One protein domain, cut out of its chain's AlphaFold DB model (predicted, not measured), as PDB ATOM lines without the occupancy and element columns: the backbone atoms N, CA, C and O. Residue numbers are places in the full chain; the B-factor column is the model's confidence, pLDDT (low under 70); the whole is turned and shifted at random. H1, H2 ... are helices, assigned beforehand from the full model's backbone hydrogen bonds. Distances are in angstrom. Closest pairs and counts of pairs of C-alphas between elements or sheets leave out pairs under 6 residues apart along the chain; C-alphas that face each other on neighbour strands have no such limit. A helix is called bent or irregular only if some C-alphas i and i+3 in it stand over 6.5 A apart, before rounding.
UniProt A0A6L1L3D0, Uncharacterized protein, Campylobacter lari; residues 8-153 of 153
ATOM      1  N   ILE A   8      25.233  39.128  46.554       86.81
ATOM      2  CA  ILE A   8      25.322  38.390  45.281       86.81
ATOM      3  C   ILE A   8      24.665  37.002  45.341       86.81
ATOM      4  O   ILE A   8      23.991  36.598  44.402       86.81
ATOM      5  N   LYS A   9      24.768  36.317  46.485       87.56
ATOM      6  CA  LYS A   9      24.098  35.028  46.723       87.56
ATOM      7  C   LYS A   9      22.575  35.145  46.746       87.56
ATOM      8  O   LYS A   9      21.875  34.191  46.435       87.56
ATOM      9  N   ARG A  10      22.054  36.310  47.136       88.94
ATOM     10  CA  ARG A  10      20.618  36.591  47.073       88.94
ATOM     11  C   ARG A  10      20.180  36.742  45.620       88.94
ATOM     12  O   ARG A  10      19.154  36.200  45.242       88.94
ATOM     13  N   LEU A  11      20.972  37.423  44.791       90.31
ATOM     14  CA  LEU A  11      20.693  37.517  43.354       90.31
ATOM     15  C   LEU A  11      20.693  36.143  42.664       90.31
ATOM     16  O   LEU A  11      19.861  35.898  41.797       90.31
ATOM     17  N   GLU A  12      21.586  35.245  43.077       92.81
ATOM     18  CA  GLU A  12      21.637  33.863  42.583       92.81
ATOM     19  C   GLU A  12      20.353  33.081  42.888       92.81
ATOM     20  O   GLU A  12      19.900  32.300  42.057       92.81
ATOM     21  N   SER A  13      19.732  33.305  44.051       91.94
ATOM     22  CA  SER A  13      18.512  32.587  44.436       91.94
ATOM     23  C   SER A  13      17.226  33.160  43.834       91.94
ATOM     24  O   SER A  13      16.242  32.427  43.710       91.94
ATOM     25  N   ILE A  14      17.205  34.451  43.483       92.06
ATOM     26  CA  ILE A  14      16.006  35.123  42.949       92.06
ATOM     27  C   ILE A  14      15.919  35.077  41.420       92.06
ATOM     28  O   ILE A  14      14.818  35.060  40.874       92.06
ATOM     29  N   LEU A  15      17.054  35.074  40.719       93.88
ATOM     30  CA  LEU A  15      17.102  35.033  39.256       93.88
ATOM     31  C   LEU A  15      17.102  33.583  38.759       93.88
ATOM     32  O   LEU A  15      17.496  32.663  39.474       93.88
ATOM     33  N   ASN A  16      16.709  33.360  37.504       93.81
ATOM     34  CA  ASN A  16      17.073  32.103  36.851       93.81
ATOM     35  C   ASN A  16      18.596  32.035  36.641       93.81
ATOM     36  O   ASN A  16      19.253  33.054  36.422       93.81
ATOM     37  N   GLU A  17      19.138  30.818  36.667       94.94
ATOM     38  CA  GLU A  17      20.580  30.540  36.628       94.94
ATOM     39  C   GLU A  17      21.284  31.218  35.441       94.94
ATOM     40  O   GLU A  17      22.307  31.886  35.604       94.94
ATOM     41  N   THR A  18      20.704  31.120  34.240       96.25
ATOM     42  CA  THR A  18      21.273  31.738  33.035       96.25
ATOM     43  C   THR A  18      21.352  33.258  33.164       96.25
ATOM     44  O   THR A  18      22.406  33.847  32.906       96.25
ATOM     45  N   SER A  19      20.267  33.901  33.599       94.62
ATOM     46  CA  SER A  19      20.220  35.356  33.748       94.62
ATOM     47  C   SER A  19      21.134  35.834  34.868       94.62
ATOM     48  O   SER A  19      21.818  36.840  34.689       94.62
ATOM     49  N   PHE A  20      21.228  35.093  35.977       96.81
ATOM     50  CA  PHE A  20      22.185  35.372  37.045       96.81
ATOM     51  C   PHE A  20      23.619  35.405  36.515       96.81
ATOM     52  O   PHE A  20      24.305  36.412  36.684       96.81
ATOM     53  N   HIS A  21      24.069  34.352  35.825       96.19
ATOM     54  CA  HIS A  21      25.436  34.299  35.303       96.19
ATOM     55  C   HIS A  21      25.725  35.418  34.300       96.19
ATOM     56  O   HIS A  21      26.800  36.021  34.334       96.19
ATOM     57  N   GLN A  22      24.770  35.734  33.424       96.94
ATOM     58  CA  GLN A  22      24.918  36.827  32.465       96.94
ATOM     59  C   GLN A  22      25.016  38.187  33.168       96.94
ATOM     60  O   GLN A  22      25.952  38.938  32.905       96.94
ATOM     61  N   ILE A  23      24.109  38.485  34.102       95.75
ATOM     62  CA  ILE A  23      24.095  39.742  34.866       95.75
ATOM     63  C   ILE A  23      25.349  39.868  35.738       95.75
ATOM     64  O   ILE A  23      25.970  40.928  35.780       95.75
ATOM     65  N   TYR A  24      25.778  38.782  36.380       94.62
ATOM     66  CA  TYR A  24      27.011  38.746  37.161       94.62
ATOM     67  C   TYR A  24      28.238  39.075  36.304       94.62
ATOM     68  O   TYR A  24      29.071  39.894  36.699       94.62
ATOM     69  N   ASN A  25      28.317  38.512  35.096       94.94
ATOM     70  CA  ASN A  25      29.379  38.830  34.144       94.94
ATOM     71  C   ASN A  25      29.328  40.297  33.694       94.94
ATOM     72  O   ASN A  25      30.372  40.947  33.636       94.94
ATOM     73  N   LEU A  26      28.140  40.847  33.410       95.00
ATOM     74  CA  LEU A  26      27.986  42.274  33.098       95.00
ATOM     75  C   LEU A  26      28.490  43.154  34.251       95.00
ATOM     76  O   LEU A  26      29.174  44.152  34.019       95.00
ATOM     77  N   TRP A  27      28.197  42.767  35.493       93.88
ATOM     78  CA  TRP A  27      28.603  43.506  36.683       93.88
ATOM     79  C   TRP A  27      30.117  43.449  36.935       93.88
ATOM     80  O   TRP A  27      30.738  44.500  37.113       93.88
ATOM     81  N   ILE A  28      30.747  42.266  36.881       93.31
ATOM     82  CA  ILE A  28      32.213  42.137  37.022       93.31
ATOM     83  C   ILE A  28      32.934  42.961  35.952       93.31
ATOM     84  O   ILE A  28      33.928  43.633  36.242       93.31
ATOM     85  N   ASN A  29      32.405  42.950  34.727       94.50
ATOM     86  CA  ASN A  29      32.945  43.712  33.605       94.50
ATOM     87  C   ASN A  29      32.579  45.206  33.647       94.50
ATOM     88  O   ASN A  29      32.904  45.933  32.710       94.50
ATOM     89  N   LYS A  30      31.933  45.679  34.725       91.62
ATOM     90  CA  LYS A  30      31.529  47.078  34.952       91.62
ATOM     91  C   LYS A  30      30.609  47.651  33.870       91.62
ATOM     92  O   LYS A  30      30.582  48.861  33.663       91.62
ATOM     93  N   GLN A  31      29.865  46.794  33.178       94.50
ATOM     94  CA  GLN A  31      28.888  47.205  32.168       94.50
ATOM     95  C   GLN A  31      27.558  47.624  32.801       94.50
ATOM     96  O   GLN A  31      26.821  48.408  32.213       94.50
ATOM     97  N   ILE A  32      27.279  47.136  34.010       94.44
ATOM     98  CA  ILE A  32      26.155  47.573  34.839       94.44
ATOM     99  C   ILE A  32      26.657  47.976  36.221       94.44
ATOM    100  O   ILE A  32      27.683  47.478  36.701       94.44
ATOM    101  N   SER A  33      25.947  48.896  36.866       93.69
ATOM    102  CA  SER A  33      26.351  49.413  38.165       93.69
ATOM    103  C   SER A  33      25.890  48.507  39.314       93.69
ATOM    104  O   SER A  33      25.046  47.624  39.170       93.69
ATOM    105  N   HIS A  34      26.414  48.773  40.508       92.38
ATOM    106  CA  HIS A  34      25.890  48.195  41.746       92.38
ATOM    107  C   HIS A  34      24.434  48.625  42.017       92.38
ATOM    108  O   HIS A  34      23.676  47.887  42.638       92.38
ATOM    109  N   TYR A  35      24.025  49.817  41.577       93.31
ATOM    110  CA  TYR A  35      22.672  50.324  41.788       93.31
ATOM    111  C   TYR A  35      21.636  49.545  40.965       93.31
ATOM    112  O   TYR A  35      20.575  49.211  41.488       93.31
ATOM    113  N   ALA A  36      21.981  49.144  39.738       95.44
ATOM    114  CA  ALA A  36      21.160  48.237  38.931       95.44
ATOM    115  C   ALA A  36      20.841  46.926  39.676       95.44
ATOM    116  O   ALA A  36      19.703  46.459  39.680       95.44
ATOM    117  N   LEU A  37      21.833  46.361  40.375       95.50
ATOM    118  CA  LEU A  37      21.654  45.156  41.188       95.50
ATOM    119  C   LEU A  37      20.691  45.377  42.367       95.50
ATOM    120  O   LEU A  37      19.859  44.518  42.649       95.50
ATOM    121  N   LYS A  38      20.746  46.547  43.015       93.94
ATOM    122  CA  LYS A  38      19.806  46.911  44.090       93.94
ATOM    123  C   LYS A  38      18.364  47.022  43.594       93.94
ATOM    124  O   LYS A  38      17.448  46.621  44.308       93.94
ATOM    125  N   ILE A  39      18.157  47.542  42.383       95.50
ATOM    126  CA  ILE A  39      16.822  47.598  41.766       95.50
ATOM    127  C   ILE A  39      16.282  46.183  41.553       95.50
ATOM    128  O   ILE A  39      15.140  45.920  41.922       95.50
ATOM    129  N   LEU A  40      17.101  45.264  41.031       95.50
ATOM    130  CA  LEU A  40      16.708  43.863  40.853       95.50
ATOM    131  C   LEU A  40      16.296  43.204  42.171       95.50
ATOM    132  O   LEU A  40      15.263  42.541  42.221       95.50
ATOM    133  N   GLU A  41      17.059  43.415  43.246       94.44
ATOM    134  CA  GLU A  41      16.702  42.890  44.570       94.44
ATOM    135  C   GLU A  41      15.365  43.430  45.063       94.44
ATOM    136  O   GLU A  41      14.506  42.661  45.491       94.44
ATOM    137  N   ARG A  42      15.172  44.747  44.963       93.62
ATOM    138  CA  ARG A  42      13.932  45.411  45.375       93.62
ATOM    139  C   ARG A  42      12.733  44.935  44.555       93.62
ATOM    140  O   ARG A  42      11.632  44.782  45.084       93.62
ATOM    141  N   TRP A  43      12.920  44.714  43.258       95.06
ATOM    142  CA  TRP A  43      11.861  44.188  42.407       95.06
ATOM    143  C   TRP A  43      11.555  42.732  42.719       95.06
ATOM    144  O   TRP A  43      10.383  42.394  42.785       95.06
ATOM    145  N   ALA A  44      12.550  41.895  43.006       93.88
ATOM    146  CA  ALA A  44      12.318  40.499  43.376       93.88
ATOM    147  C   ALA A  44      11.541  40.337  44.691       93.88
ATOM    148  O   ALA A  44      10.869  39.331  44.882       93.88
ATOM    149  N   GLU A  45      11.591  41.319  45.596       92.00
ATOM    150  CA  GLU A  45      10.737  41.333  46.793       92.00
ATOM    151  C   GLU A  45       9.254  41.547  46.465       92.00
ATOM    152  O   GLU A  45       8.384  41.081  47.199       92.00
ATOM    153  N   ASN A  46       8.961  42.264  45.379       91.31
ATOM    154  CA  ASN A  46       7.600  42.621  44.981       91.31
ATOM    155  C   ASN A  46       7.047  41.750  43.850       91.31
ATOM    156  O   ASN A  46       5.830  41.619  43.739       91.31
ATOM    157  N   TYR A  47       7.935  41.205  43.022       93.81
ATOM    158  CA  TYR A  47       7.637  40.490  41.788       93.81
ATOM    159  C   TYR A  47       8.554  39.259  41.616       93.81
ATOM    160  O   TYR A  47       9.291  39.168  40.627       93.81
ATOM    161  N   PRO A  48       8.617  38.344  42.603       94.56
ATOM    162  CA  PRO A  48       9.566  37.233  42.585       94.56
ATOM    163  C   PRO A  48       9.403  36.319  41.363       94.56
ATOM    164  O   PRO A  48      10.407  35.926  40.766       94.56
ATOM    165  N   ASN A  49       8.169  36.001  40.955       93.69
ATOM    166  CA  ASN A  49       7.919  35.102  39.826       93.69
ATOM    167  C   ASN A  49       8.246  35.789  38.497       93.69
ATOM    168  O   ASN A  49       8.888  35.189  37.628       93.69
ATOM    169  N   THR A  50       7.895  37.072  38.370       92.69
ATOM    170  CA  THR A  50       8.230  37.888  37.197       92.69
ATOM    171  C   THR A  50       9.745  37.976  37.011       92.69
ATOM    172  O   THR A  50      10.265  37.672  35.938       92.69
ATOM    173  N   ILE A  51      10.481  38.354  38.063       94.38
ATOM    174  CA  ILE A  51      11.938  38.536  38.000       94.38
ATOM    175  C   ILE A  51      12.657  37.225  37.687       94.38
ATOM    176  O   ILE A  51      13.601  37.215  36.897       94.38
ATOM    177  N   LYS A  52      12.191  36.112  38.258       93.50
ATOM    178  CA  LYS A  52      12.776  34.795  38.005       93.50
ATOM    179  C   LYS A  52      12.578  34.332  36.563       93.50
ATOM    180  O   LYS A  52      13.435  33.631  36.028       93.50
ATOM    181  N   THR A  53      11.476  34.727  35.937       91.69
ATOM    182  CA  THR A  53      11.089  34.271  34.597       91.69
ATOM    183  C   THR A  53      11.749  35.064  33.473       91.69
ATOM    184  O   THR A  53      12.008  34.517  32.401       91.69
ATOM    185  N   LEU A  54      12.055  36.338  33.705       90.75
ATOM    186  CA  LEU A  54      12.663  37.193  32.691       90.75
ATOM    187  C   LEU A  54      14.113  36.801  32.367       90.75
ATOM    188  O   LEU A  54      14.910  36.456  33.243       90.75
ATOM    189  N   GLY A  55      14.465  36.912  31.085       92.19
ATOM    190  CA  GLY A  55      15.846  36.798  30.626       92.19
ATOM    191  C   GLY A  55      16.663  38.056  30.941       92.19
ATOM    192  O   GLY A  55      16.115  39.140  31.143       92.19
ATOM    193  N   MET A  56      17.994  37.945  30.910       93.88
ATOM    194  CA  MET A  56      18.894  39.080  31.155       93.88
ATOM    195  C   MET A  56      18.583  40.298  30.270       93.88
ATOM    196  O   MET A  56      18.544  41.412  30.784       93.88
ATOM    197  N   SER A  57      18.332  40.107  28.969       91.56
ATOM    198  CA  SER A  57      18.046  41.215  28.040       91.56
ATOM    199  C   SER A  57      16.812  42.016  28.462       91.56
ATOM    200  O   SER A  57      16.835  43.250  28.474       91.56
ATOM    201  N   ASP A  58      15.754  41.316  28.861       91.56
ATOM    202  CA  ASP A  58      14.494  41.914  29.299       91.56
ATOM    203  C   ASP A  58      14.696  42.652  30.623       91.56
ATOM    204  O   ASP A  58      14.348  43.827  30.744       91.56
ATOM    205  N   LEU A  59      15.365  42.006  31.585       93.38
ATOM    206  CA  LEU A  59      15.726  42.622  32.861       93.38
ATOM    207  C   LEU A  59      16.538  43.906  32.656       93.38
ATOM    208  O   LEU A  59      16.214  44.927  33.254       93.38
ATOM    209  N   MET A  60      17.556  43.907  31.793       94.12
ATOM    210  CA  MET A  60      18.381  45.098  31.548       94.12
ATOM    211  C   MET A  60      17.617  46.206  30.816       94.12
ATOM    212  O   MET A  60      17.802  47.384  31.130       94.12
ATOM    213  N   THR A  61      16.710  45.846  29.905       92.12
ATOM    214  CA  THR A  61      15.818  46.800  29.220       92.12
ATOM    215  C   THR A  61      14.914  47.546  30.204       92.12
ATOM    216  O   THR A  61      14.540  48.689  29.949       92.12
ATOM    217  N   LEU A  62      14.585  46.934  31.345       93.38
ATOM    218  CA  LEU A  62      13.762  47.540  32.392       93.38
ATOM    219  C   LEU A  62      14.587  48.252  33.470       93.38
ATOM    220  O   LEU A  62      14.264  49.372  33.866       93.38
ATOM    221  N   VAL A  63      15.648  47.608  33.951       95.38
ATOM    222  CA  VAL A  63      16.438  48.076  35.096       95.38
ATOM    223  C   VAL A  63      17.258  49.310  34.750       95.38
ATOM    224  O   VAL A  63      17.316  50.229  35.560       95.38
ATOM    225  N   LEU A  64      17.880  49.370  33.569       95.75
ATOM    226  CA  LEU A  64      18.778  50.482  33.234       95.75
ATOM    227  C   LEU A  64      18.034  51.823  33.084       95.75
ATOM    228  O   LEU A  64      18.516  52.833  33.605       95.75
ATOM    229  N   PRO A  65      16.847  51.887  32.446       95.06
ATOM    230  CA  PRO A  65      16.042  53.106  32.467       95.06
ATOM    231  C   PRO A  65      15.554  53.493  33.870       95.06
ATOM    232  O   PRO A  65      15.557  54.680  34.200       95.06
ATOM    233  N   GLN A  66      15.183  52.514  34.704       96.31
ATOM    234  CA  GLN A  66      14.794  52.758  36.098       96.31
ATOM    235  C   GLN A  66      15.966  53.333  36.907       96.31
ATOM    236  O   GLN A  66      15.805  54.329  37.609       96.31
ATOM    237  N   GLU A  67      17.157  52.749  36.766       96.75
ATOM    238  CA  GLU A  67      18.392  53.240  37.374       96.75
ATOM    239  C   GLU A  67      18.662  54.685  36.980       96.75
ATOM    240  O   GLU A  67      18.911  55.519  37.846       96.75
ATOM    241  N   LYS A  68      18.597  54.989  35.682       96.56
ATOM    242  CA  LYS A  68      18.848  56.339  35.182       96.56
ATOM    243  C   LYS A  68      17.906  57.353  35.830       96.56
ATOM    244  O   LYS A  68      18.370  58.395  36.285       96.56
ATOM    245  N   MET A  69      16.613  57.029  35.895       95.56
ATOM    246  CA  MET A  69      15.596  57.879  36.515       95.56
ATOM    247  C   MET A  69      15.877  58.116  38.007       95.56
ATOM    248  O   MET A  69      15.850  59.254  38.466       95.56
ATOM    249  N   GLU A  70      16.195  57.066  38.768       96.81
ATOM    250  CA  GLU A  70      16.483  57.192  40.204       96.81
ATOM    251  C   GLU A  70      17.793  57.949  40.471       96.81
ATOM    252  O   GLU A  70      17.848  58.812  41.348       96.81
ATOM    253  N   ILE A  71      18.847  57.682  39.695       95.56
ATOM    254  CA  ILE A  71      20.142  58.359  39.839       95.56
ATOM    255  C   ILE A  71      20.036  59.847  39.507       95.56
ATOM    256  O   ILE A  71      20.704  60.647  40.160       95.56
ATOM    257  N   GLU A  72      19.222  60.240  38.528       95.50
ATOM    258  CA  GLU A  72      19.011  61.650  38.185       95.50
ATOM    259  C   GLU A  72      18.479  62.444  39.387       95.50
ATOM    260  O   GLU A  72      19.029  63.495  39.730       95.50
ATOM    261  N   ILE A  73      17.505  61.882  40.108       94.44
ATOM    262  CA  ILE A  73      16.980  62.462  41.349       94.44
ATOM    263  C   ILE A  73      18.048  62.472  42.441       94.44
ATOM    264  O   ILE A  73      18.319  63.516  43.039       94.44
ATOM    265  N   LEU A  74      18.702  61.337  42.689       94.00
ATOM    266  CA  LEU A  74      19.701  61.207  43.756       94.00
ATOM    267  C   LEU A  74      20.949  62.076  43.526       94.00
ATOM    268  O   LEU A  74      21.632  62.448  44.479       94.00
ATOM    269  N   SER A  75      21.239  62.439  42.276       93.38
ATOM    270  CA  SER A  75      22.396  63.264  41.911       93.38
ATOM    271  C   SER A  75      22.149  64.767  42.056       93.38
ATOM    272  O   SER A  75      23.100  65.551  41.926       93.38
ATOM    273  N   SER A  76      20.910  65.184  42.334       94.12
ATOM    274  CA  SER A  76      20.551  66.593  42.481       94.12
ATOM    275  C   SER A  76      21.252  67.244  43.684       94.12
ATOM    276  O   SER A  76      21.576  66.596  44.681       94.12
ATOM    277  N   ALA A  77      21.483  68.559  43.613       93.00
ATOM    278  CA  ALA A  77      22.084  69.299  44.726       93.00
ATOM    279  C   ALA A  77      21.215  69.257  45.996       93.00
ATOM    280  O   ALA A  77      21.751  69.275  47.102       93.00
ATOM    281  N   ASN A  78      19.889  69.183  45.840       93.25
ATOM    282  CA  ASN A  78      18.963  69.049  46.960       93.25
ATOM    283  C   ASN A  78      19.110  67.680  47.639       93.25
ATOM    284  O   ASN A  78      19.317  67.615  48.847       93.25
ATOM    285  N   SER A  79      19.113  66.606  46.849       93.00
ATOM    286  CA  SER A  79      19.275  65.233  47.339       93.00
ATOM    287  C   SER A  79      20.605  65.042  48.067       93.00
ATOM    288  O   SER A  79      20.653  64.414  49.116       93.00
ATOM    289  N   LYS A  80      21.694  65.653  47.579       93.56
ATOM    290  CA  LYS A  80      22.993  65.618  48.274       93.56
ATOM    291  C   LYS A  80      22.926  66.247  49.668       93.56
ATOM    292  O   LYS A  80      23.411  65.642  50.616       93.56
ATOM    293  N   LYS A  81      22.266  67.403  49.809       94.19
ATOM    294  CA  LYS A  81      22.044  68.040  51.121       94.19
ATOM    295  C   LYS A  81      21.156  67.192  52.032       94.19
ATOM    296  O   LYS A  81      21.404  67.115  53.226       94.19
ATOM    297  N   GLN A  82      20.126  66.551  51.482       94.81
ATOM    298  CA  GLN A  82      19.268  65.636  52.239       94.81
ATOM    299  C   GLN A  82      20.063  64.440  52.784       94.81
ATOM    300  O   GLN A  82      19.936  64.119  53.962       94.81
ATOM    301  N   ILE A  83      20.954  63.852  51.975       93.12
ATOM    302  CA  ILE A  83      21.870  62.784  52.414       93.12
ATOM    303  C   ILE A  83      22.808  63.286  53.521       93.12
ATOM    304  O   ILE A  83      22.997  62.595  54.520       93.12
ATOM    305  N   GLU A  84      23.376  64.487  53.380       94.31
ATOM    306  CA  GLU A  84      24.213  65.112  54.421       94.31
ATOM    307  C   GLU A  84      23.447  65.327  55.736       94.31
ATOM    308  O   GLU A  84      24.027  65.207  56.815       94.31
ATOM    309  N   ASN A  85      22.137  65.571  55.653       94.25
ATOM    310  CA  ASN A  85      21.240  65.689  56.802       94.25
ATOM    311  C   ASN A  85      20.768  64.332  57.360       94.25
ATOM    312  O   ASN A  85      19.978  64.306  58.302       94.25
ATOM    313  N   GLY A  86      21.244  63.212  56.808       94.44
ATOM    314  CA  GLY A  86      20.970  61.865  57.303       94.44
ATOM    315  C   GLY A  86      19.803  61.138  56.634       94.44
ATOM    316  O   GLY A  86      19.490  60.031  57.068       94.44
ATOM    317  N   LEU A  87      19.181  61.701  55.590       94.62
ATOM    318  CA  LEU A  87      18.139  60.993  54.840       94.62
ATOM    319  C   LEU A  87      18.748  59.868  54.001       94.62
ATOM    320  O   LEU A  87      19.796  60.004  53.361       94.62
ATOM    321  N   THR A  88      18.049  58.744  53.967       93.19
ATOM    322  CA  THR A  88      18.374  57.606  53.118       93.19
ATOM    323  C   THR A  88      17.953  57.861  51.672       93.19
ATOM    324  O   THR A  88      17.039  58.630  51.379       93.19
ATOM    325  N   THR A  89      18.573  57.148  50.728       91.81
ATOM    326  CA  THR A  89      18.202  57.246  49.307       91.81
ATOM    327  C   THR A  89      16.733  56.902  49.057       91.81
ATOM    328  O   THR A  89      16.131  57.456  48.148       91.81
ATOM    329  N   MET A  90      16.155  55.991  49.847       91.69
ATOM    330  CA  MET A  90      14.754  55.589  49.694       91.69
ATOM    331  C   MET A  90      13.799  56.688  50.146       91.69
ATOM    332  O   MET A  90      12.831  56.953  49.441       91.69
ATOM    333  N   GLU A  91      14.093  57.362  51.260       94.12
ATOM    334  CA  GLU A  91      13.302  58.507  51.726       94.12
ATOM    335  C   GLU A  91      13.311  59.633  50.690       94.12
ATOM    336  O   GLU A  91      12.259  60.157  50.348       94.12
ATOM    337  N   ILE A  92      14.470  59.925  50.093       95.25
ATOM    338  CA  ILE A  92      14.597  60.951  49.046       95.25
ATOM    339  C   ILE A  92      13.773  60.597  47.803       95.25
ATOM    340  O   ILE A  92      13.080  61.445  47.246       95.25
ATOM    341  N   LEU A  93      13.836  59.341  47.350       94.75
ATOM    342  CA  LEU A  93      13.048  58.893  46.198       94.75
ATOM    343  C   LEU A  93      11.542  58.905  46.493       94.75
ATOM    344  O   LEU A  93      10.752  59.181  45.591       94.75
ATOM    345  N   GLN A  94      11.156  58.631  47.741       93.12
ATOM    346  CA  GLN A  94       9.773  58.704  48.198       93.12
ATOM    347  C   GLN A  94       9.272  60.152  48.267       93.12
ATOM    348  O   GLN A  94       8.166  60.419  47.805       93.12
ATOM    349  N   GLU A  95      10.080  61.089  48.774       93.50
ATOM    350  CA  GLU A  95       9.775  62.528  48.753       93.50
ATOM    351  C   GLU A  95       9.646  63.073  47.326       93.50
ATOM    352  O   GLU A  95       8.836  63.959  47.070       93.50
ATOM    353  N   ALA A  96      10.423  62.530  46.388       92.50
ATOM    354  CA  ALA A  96      10.340  62.868  44.971       92.50
ATOM    355  C   ALA A  96       9.168  62.186  44.235       92.50
ATOM    356  O   ALA A  96       9.060  62.329  43.018       92.50
ATOM    357  N   GLU A  97       8.323  61.427  44.947       92.69
ATOM    358  CA  GLU A  97       7.154  60.712  44.415       92.69
ATOM    359  C   GLU A  97       7.474  59.795  43.216       92.69
ATOM    360  O   GLU A  97       6.639  59.547  42.343       92.69
ATOM    361  N   ILE A  98       8.696  59.253  43.163       91.94
ATOM    362  CA  ILE A  98       9.121  58.356  42.084       91.94
ATOM    363  C   ILE A  98       8.491  56.972  42.271       91.94
ATOM    364  O   ILE A  98       8.680  56.318  43.299       91.94
ATOM    365  N   ASP A  99       7.817  56.453  41.236       93.69
ATOM    366  CA  ASP A  99       7.426  55.039  41.217       93.69
ATOM    367  C   ASP A  99       8.669  54.161  40.998       93.69
ATOM    368  O   ASP A  99       9.179  53.986  39.887       93.69
ATOM    369  N   LEU A 100       9.145  53.562  42.091       94.31
ATOM    370  CA  LEU A 100      10.287  52.642  42.122       94.31
ATOM    371  C   LEU A 100      10.089  51.369  41.282       94.31
ATOM    372  O   LEU A 100      11.028  50.587  41.111       94.31
ATOM    373  N   ASN A 101       8.872  51.136  40.792       93.62
ATOM    374  CA  ASN A 101       8.485  50.002  39.965       93.62
ATOM    375  C   ASN A 101       7.927  50.449  38.605       93.62
ATOM    376  O   ASN A 101       7.280  49.648  37.932       93.62
ATOM    377  N   TYR A 102       8.141  51.707  38.205       93.88
ATOM    378  CA  TYR A 102       7.572  52.270  36.981       93.88
ATOM    379  C   TYR A 102       7.843  51.370  35.773       93.88
ATOM    380  O   TYR A 102       6.911  50.815  35.200       93.88
ATOM    381  N   TYR A 103       9.114  51.117  35.447       92.56
ATOM    382  CA  TYR A 103       9.453  50.396  34.217       92.56
ATOM    383  C   TYR A 103       8.981  48.938  34.206       92.56
ATOM    384  O   TYR A 103       8.530  48.467  33.164       92.56
ATOM    385  N   ILE A 104       9.011  48.234  35.344       90.81
ATOM    386  CA  ILE A 104       8.494  46.857  35.407       90.81
ATOM    387  C   ILE A 104       6.962  46.805  35.276       90.81
ATOM    388  O   ILE A 104       6.420  45.826  34.768       90.81
ATOM    389  N   LYS A 105       6.243  47.867  35.664       89.44
ATOM    390  CA  LYS A 105       4.784  47.965  35.493       89.44
ATOM    391  C   LYS A 105       4.381  48.430  34.095       89.44
ATOM    392  O   LYS A 105       3.413  47.918  33.536       89.44
ATOM    393  N   THR A 106       5.080  49.421  33.545       83.44
ATOM    394  CA  THR A 106       4.582  50.249  32.436       83.44
ATOM    395  C   THR A 106       5.310  50.044  31.118       83.44
ATOM    396  O   THR A 106       5.120  50.870  30.227       83.44
ATOM    397  N   ASN A 107       6.143  49.010  30.959       72.69
ATOM    398  CA  ASN A 107       6.818  48.754  29.685       72.69
ATOM    399  C   ASN A 107       6.205  47.580  28.874       72.69
ATOM    400  O   ASN A 107       6.782  46.491  28.847       72.69
ATOM    401  N   PRO A 108       5.088  47.824  28.143       53.19
ATOM    402  CA  PRO A 108       4.894  47.439  26.759       53.19
ATOM    403  C   PRO A 108       5.454  46.135  26.235       53.19
ATOM    404  O   PRO A 108       4.798  45.132  25.967       53.19
ATOM    405  N   GLN A 109       6.704  46.307  25.837       54.25
ATOM    406  CA  GLN A 109       7.259  45.601  24.699       54.25
ATOM    407  C   GLN A 109       7.803  44.229  25.097       54.25
ATOM    408  O   GLN A 109       8.177  43.448  24.230       54.25
ATOM    409  N   LEU A 110       7.785  43.925  26.396       60.50
ATOM    410  CA  LEU A 110       8.212  42.659  26.986       60.50
ATOM    411  C   LEU A 110       7.030  41.759  27.386       60.50
ATOM    412  O   LEU A 110       7.242  40.702  27.980       60.50
ATOM    413  N   TYR A 111       5.787  42.154  27.075       62.34
ATOM    414  CA  TYR A 111       4.560  41.450  27.469       62.34
ATOM    415  C   TYR A 111       4.321  40.155  26.681       62.34
ATOM    416  O   TYR A 111       3.305  39.982  26.007       62.34
ATOM    417  N   SER A 112       5.247  39.206  26.803       76.25
ATOM    418  CA  SER A 112       4.921  37.808  26.550       76.25
ATOM    419  C   SER A 112       3.742  37.390  27.451       76.25
ATOM    420  O   SER A 112       3.608  37.911  28.565       76.25
ATOM    421  N   PRO A 113       2.889  36.444  27.018       85.19
ATOM    422  CA  PRO A 113       1.823  35.909  27.867       85.19
ATOM    423  C   PRO A 113       2.342  35.434  29.232       85.19
ATOM    424  O   PRO A 113       1.727  35.705  30.257       85.19
ATOM    425  N   LEU A 114       3.534  34.833  29.239       85.44
ATOM    426  CA  LEU A 114       4.205  34.356  30.441       85.44
ATOM    427  C   LEU A 114       4.572  35.493  31.416       85.44
ATOM    428  O   LEU A 114       4.450  35.342  32.630       85.44
ATOM    429  N   PHE A 115       4.986  36.658  30.911       87.25
ATOM    430  CA  PHE A 115       5.221  37.827  31.765       87.25
ATOM    431  C   PHE A 115       3.922  38.306  32.426       87.25
ATOM    432  O   PHE A 115       3.908  38.641  33.606       87.25
ATOM    433  N   GLN A 116       2.818  38.348  31.676       87.06
ATOM    434  CA  GLN A 116       1.532  38.792  32.222       87.06
ATOM    435  C   GLN A 116       1.003  37.823  33.281       87.06
ATOM    436  O   GLN A 116       0.498  38.268  34.311       87.06
ATOM    437  N   GLU A 117       1.149  36.524  33.032       90.19
ATOM    438  CA  GLU A 117       0.801  35.459  33.970       90.19
ATOM    439  C   GLU A 117       1.589  35.600  35.274       90.19
ATOM    440  O   GLU A 117       0.991  35.789  36.330       90.19
ATOM    441  N   THR A 118       2.919  35.654  35.202       91.56
ATOM    442  CA  THR A 118       3.781  35.768  36.394       91.56
ATOM    443  C   THR A 118       3.589  37.083  37.156       91.56
ATOM    444  O   THR A 118       3.570  37.095  38.386       91.56
ATOM    445  N   MET A 119       3.336  38.193  36.455       90.81
ATOM    446  CA  MET A 119       2.978  39.468  37.084       90.81
ATOM    447  C   MET A 119       1.623  39.395  37.802       90.81
ATOM    448  O   MET A 119       1.420  40.050  38.828       90.81
ATOM    449  N   GLN A 120       0.670  38.629  37.268       91.12
ATOM    450  CA  GLN A 120      -0.614  38.404  37.922       91.12
ATOM    451  C   GLN A 120      -0.467  37.480  39.135       91.12
ATOM    452  O   GLN A 120      -1.054  37.771  40.177       91.12
ATOM    453  N   GLU A 121       0.345  36.429  39.037       93.38
ATOM    454  CA  GLU A 121       0.689  35.561  40.167       93.38
ATOM    455  C   GLU A 121       1.323  36.358  41.309       93.38
ATOM    456  O   GLU A 121       0.871  36.254  42.447       93.38
ATOM    457  N   ASP A 122       2.295  37.223  41.011       93.31
ATOM    458  CA  ASP A 122       2.939  38.081  42.009       93.31
ATOM    459  C   ASP A 122       1.929  39.000  42.718       93.31
ATOM    460  O   ASP A 122       1.978  39.181  43.939       93.31
ATOM    461  N   LYS A 123       0.959  39.554  41.976       91.44
ATOM    462  CA  LYS A 123      -0.122  40.367  42.558       91.44
ATOM    463  C   LYS A 123      -1.020  39.552  43.484       91.44
ATOM    464  O   LYS A 123      -1.364  40.041  44.560       91.44
ATOM    465  N   VAL A 124      -1.407  38.344  43.071       92.50
ATOM    466  CA  VAL A 124      -2.258  37.450  43.869       92.50
ATOM    467  C   VAL A 124      -1.523  37.017  45.135       92.50
ATOM    468  O   VAL A 124      -2.050  37.216  46.224       92.50
ATOM    469  N   GLN A 125      -0.278  36.552  45.020       91.69
ATOM    470  CA  GLN A 125       0.541  36.143  46.167       91.69
ATOM    471  C   GLN A 125       0.737  37.287  47.167       91.69
ATOM    472  O   GLN A 125       0.627  37.092  48.379       91.69
ATOM    473  N   LYS A 126       0.988  38.510  46.681       90.94
ATOM    474  CA  LYS A 126       1.106  39.688  47.548       90.94
ATOM    475  C   LYS A 126      -0.206  39.997  48.273       90.94
ATOM    476  O   LYS A 126      -0.178  40.340  49.453       90.94
ATOM    477  N   LEU A 127      -1.344  39.869  47.591       89.06
ATOM    478  CA  LEU A 127      -2.661  40.072  48.194       89.06
ATOM    479  C   LEU A 127      -2.963  39.012  49.262       89.06
ATOM    480  O   LEU A 127      -3.373  39.367  50.364       89.06
ATOM    481  N   GLU A 128      -2.718  37.738  48.965       88.75
ATOM    482  CA  GLU A 128      -2.914  36.625  49.899       88.75
ATOM    483  C   GLU A 128      -2.054  36.780  51.153       88.75
ATOM    484  O   GLU A 128      -2.552  36.628  52.269       88.75
ATOM    485  N   LYS A 129      -0.781  37.159  50.982       88.19
ATOM    486  CA  LYS A 129       0.118  37.444  52.103       88.19
ATOM    487  C   LYS A 129      -0.426  38.566  52.986       88.19
ATOM    488  O   LYS A 129      -0.485  38.395  54.197       88.19
ATOM    489  N   ASN A 130      -0.861  39.677  52.391       88.62
ATOM    490  CA  ASN A 130      -1.410  40.803  53.149       88.62
ATOM    491  C   ASN A 130      -2.670  40.403  53.934       88.62
ATOM    492  O   ASN A 130      -2.778  40.722  55.112       88.62
ATOM    493  N   ILE A 131      -3.591  39.663  53.304       89.50
ATOM    494  CA  ILE A 131      -4.810  39.167  53.963       89.50
ATOM    495  C   ILE A 131      -4.453  38.262  55.147       89.50
ATOM    496  O   ILE A 131      -5.040  38.385  56.221       89.50
ATOM    497  N   ASN A 132      -3.488  37.361  54.966       89.94
ATOM    498  CA  ASN A 132      -3.039  36.473  56.031       89.94
ATOM    499  C   ASN A 132      -2.356  37.244  57.176       89.94
ATOM    500  O   ASN A 132      -2.641  36.978  58.342       89.94
ATOM    501  N   ASP A 133      -1.500  38.218  56.868       90.38
ATOM    502  CA  ASP A 133      -0.836  39.055  57.874       90.38
ATOM    503  C   ASP A 133      -1.857  39.866  58.692       90.38
ATOM    504  O   ASP A 133      -1.747  39.954  59.917       90.38
ATOM    505  N   ASP A 134      -2.883  40.417  58.040       91.81
ATOM    506  CA  ASP A 134      -3.963  41.145  58.713       91.81
ATOM    507  C   ASP A 134      -4.836  40.218  59.568       91.81
ATOM    508  O   ASP A 134      -5.184  40.568  60.697       91.81
ATOM    509  N   TYR A 135      -5.124  39.003  59.088       91.12
ATOM    510  CA  TYR A 135      -5.809  37.980  59.877       91.12
ATOM    511  C   TYR A 135      -5.048  37.663  61.172       91.12
ATOM    512  O   TYR A 135      -5.639  37.678  62.253       91.12
ATOM    513  N   TRP A 136      -3.735  37.423  61.093       90.94
ATOM    514  CA  TRP A 136      -2.928  37.112  62.274       90.94
ATOM    515  C   TRP A 136      -2.839  38.281  63.253       90.94
ATOM    516  O   TRP A 136      -2.968  38.063  64.457       90.94
ATOM    517  N   LYS A 137      -2.705  39.522  62.764       92.94
ATOM    518  CA  LYS A 137      -2.751  40.716  63.627       92.94
ATOM    519  C   LYS A 137      -4.066  40.809  64.396       92.94
ATOM    520  O   LYS A 137      -4.047  41.077  65.595       92.94
ATOM    521  N   LEU A 138      -5.195  40.568  63.728       93.62
ATOM    522  CA  LEU A 138      -6.510  40.582  64.371       93.62
ATOM    523  C   LEU A 138      -6.638  39.472  65.424       93.62
ATOM    524  O   LEU A 138      -7.163  39.723  66.504       93.62
ATOM    525  N   GLN A 139      -6.127  38.267  65.150       92.00
ATOM    526  CA  GLN A 139      -6.120  37.171  66.129       92.00
ATOM    527  C   GLN A 139      -5.315  37.526  67.385       92.00
ATOM    528  O   GLN A 139      -5.787  37.292  68.497       92.00
ATOM    529  N   THR A 140      -4.137  38.134  67.225       91.94
ATOM    530  CA  THR A 140      -3.332  38.608  68.359       91.94
ATOM    531  C   THR A 140      -4.081  39.665  69.168       91.94
ATOM    532  O   THR A 140      -4.202  39.518  70.377       91.94
ATOM    533  N   GLN A 141      -4.683  40.659  68.509       94.25
ATOM    534  CA  GLN A 141      -5.462  41.700  69.192       94.25
ATOM    535  C   GLN A 141      -6.651  41.129  69.978       94.25
ATOM    536  O   GLN A 141      -6.922  41.568  71.092       94.25
ATOM    537  N   ILE A 142      -7.361  40.140  69.424       93.56
ATOM    538  CA  ILE A 142      -8.465  39.468  70.126       93.56
ATOM    539  C   ILE A 142      -7.950  38.738  71.369       93.56
ATOM    540  O   ILE A 142      -8.582  38.815  72.420       93.56
ATOM    541  N   MET A 143      -6.819  38.039  71.260       90.06
ATOM    542  CA  MET A 143      -6.216  37.322  72.383       90.06
ATOM    543  C   MET A 143      -5.772  38.282  73.496       90.06
ATOM    544  O   MET A 143      -6.047  38.015  74.665       90.06
ATOM    545  N   ASP A 144      -5.154  39.406  73.134       92.88
ATOM    546  CA  ASP A 144      -4.724  40.436  74.085       92.88
ATOM    547  C   ASP A 144      -5.935  41.032  74.824       92.88
ATOM    548  O   ASP A 144      -5.962  41.054  76.053       92.88
ATOM    549  N   LEU A 145      -7.001  41.388  74.097       92.25
ATOM    550  CA  LEU A 145      -8.250  41.880  74.694       92.25
ATOM    551  C   LEU A 145      -8.917  40.843  75.611       92.25
ATOM    552  O   LEU A 145      -9.461  41.192  76.658       92.25
ATOM    553  N   GLN A 146      -8.895  39.560  75.240       90.38
ATOM    554  CA  GLN A 146      -9.416  38.485  76.088       90.38
ATOM    555  C   GLN A 146      -8.612  38.338  77.384       90.38
ATOM    556  O   GLN A 146      -9.201  38.066  78.432       90.38
ATOM    557  N   HIS A 147      -7.291  38.524  77.325       85.38
ATOM    558  CA  HIS A 147      -6.433  38.516  78.505       85.38
ATOM    559  C   HIS A 147      -6.726  39.717  79.412       85.38
ATOM    560  O   HIS A 147      -6.936  39.533  80.608       85.38
ATOM    561  N   GLU A 148      -6.844  40.919  78.846       88.44
ATOM    562  CA  GLU A 148      -7.191  42.134  79.595       88.44
ATOM    563  C   GLU A 148      -8.553  42.011  80.293       88.44
ATOM    564  O   GLU A 148      -8.675  42.322  81.475       88.44
ATOM    565  N   ILE A 149      -9.580  41.495  79.605       85.81
ATOM    566  CA  ILE A 149     -10.902  41.257  80.211       85.81
ATOM    567  C   ILE A 149     -10.807  40.243  81.355       85.81
ATOM    568  O   ILE A 149     -11.509  40.377  82.358       85.81
ATOM    569  N   LYS A 150      -9.971  39.213  81.212       77.38
ATOM    570  CA  LYS A 150      -9.786  38.197  82.248       77.38
ATOM    571  C   LYS A 150      -9.068  38.752  83.478       77.38
ATOM    572  O   LYS A 150      -9.440  38.369  84.576       77.38
ATOM    573  N   ASP A 151      -8.103  39.650  83.305       77.94
ATOM    574  CA  ASP A 151      -7.387  40.295  84.415       77.94
ATOM    575  C   ASP A 151      -8.233  41.360  85.142       77.94
ATOM    576  O   ASP A 151      -7.909  41.760  86.261       77.94
ATOM    577  N   LEU A 152      -9.321  41.821  84.515       75.69
ATOM    578  CA  LEU A 152     -10.284  42.770  85.083       75.69
ATOM    579  C   LEU A 152     -11.430  42.105  85.876       75.69
ATOM    580  O   LEU A 152     -12.218  42.830  86.489       75.69
ATOM    581  N   ASN A 153     -11.542  40.770  85.860       56.44
ATOM    582  CA  ASN A 153     -12.548  39.985  86.597       56.44
ATOM    583  C   ASN A 153     -11.912  39.149  87.712       56.44
ATOM    584  O   ASN A 153     -12.582  38.981  88.756       56.44
TER     585      ASN A 153
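This is residues 8 to 153 of the 153 residues of an uncharacterized protein of Campylobacter lari (UniProt A0A6L1L3D0). A body of eight shorter helices has one long helix, H9, leaving it as an arm; residues 127 to 153 stick out with nothing beside them. Within the body H5 is the backbone of the arrangement: H3 crosses it, H2 meets its first residue, H8 packs on residues 62 to 66, and H7, followed outward by H6, sits at its far end, while H1 and H4 pack on H3. The printed part has 146 residues with nine named helices, H1 to H9 in order, and no named strand; the class is all helix. The whole is loose, with a radius of gyration of the C-alphas of 20.1 A, and spans 69 by 43 by 29 A, the arm making the length.

H1, residues 8 to 14, begins at C-alpha 8 (25.322, 38.390, 45.281). H2 holds residues 17 to 28 and is 16.4 A long; H3, residues 34 to 46, is 19.4 A long. H4 is residues 48 to 53. H5, residues 56 to 74, runs 25.5 A from C-alpha 56 at (18.894, 39.080, 31.155), with a kink of 27 degrees near residue 63; it is neither bent nor irregular, but only just: C-alphas 61 and 64 are 6.2 A apart. H6 is residues 77 to 84, H7 residues 89 to 95 and H8 residues 102 to 106. H9, residues 113 to 151, runs 57.5 A and ends at C-alpha 151 (-7.387, 40.295, 84.415).

H5 is the hub, touching four helices. H3 touches it about perpendicular, only just, at 72 degrees, with the C-alphas of Ala 36 and Glu 67 closest at 5.9 A. H2 touches it at a steep tilt of 43 degrees, closest at Ser 19 and Met 56, 4.7 A between C-alphas. H8 touches it at Leu 62 and Tyr 103, their C-alphas 5.5 A apart and the closest. H7 touches it with closest C-alphas Leu 74 and Thr 89, 7.0 A. H6 and H7 only just touch, with 3 pairs of C-alphas within 8 A, Ser 79 and Ile 92 closest at 6.6 A. H1 touches H3, closest C-alphas Ile 14 and Ala 44 at 6.5 A. H4 touches H3, closest C-alphas Ala 44 and Ile 51 at 5.7 A. H9 touches H4 with residues 115 to 122 alone, opposite ways at a shallow tilt of 17 degrees, closest C-alphas Thr 50 and Thr 118 at 5.0 A. H5 and H9 are apart. Every O i to N i+4 pair is within hydrogen-bond range in H1, H2, H4, H6, H7, H8 and H9; H3 has 8 of 9 and H5 13 of 15.

The C-alphas of Asn 29 and Asn 153, the two farthest apart, are 69.9 A apart. The printed part has no cut and no long link. Mean pLDDT of the printed part is 90.9; residues 108 to 111 and 153 are under 70.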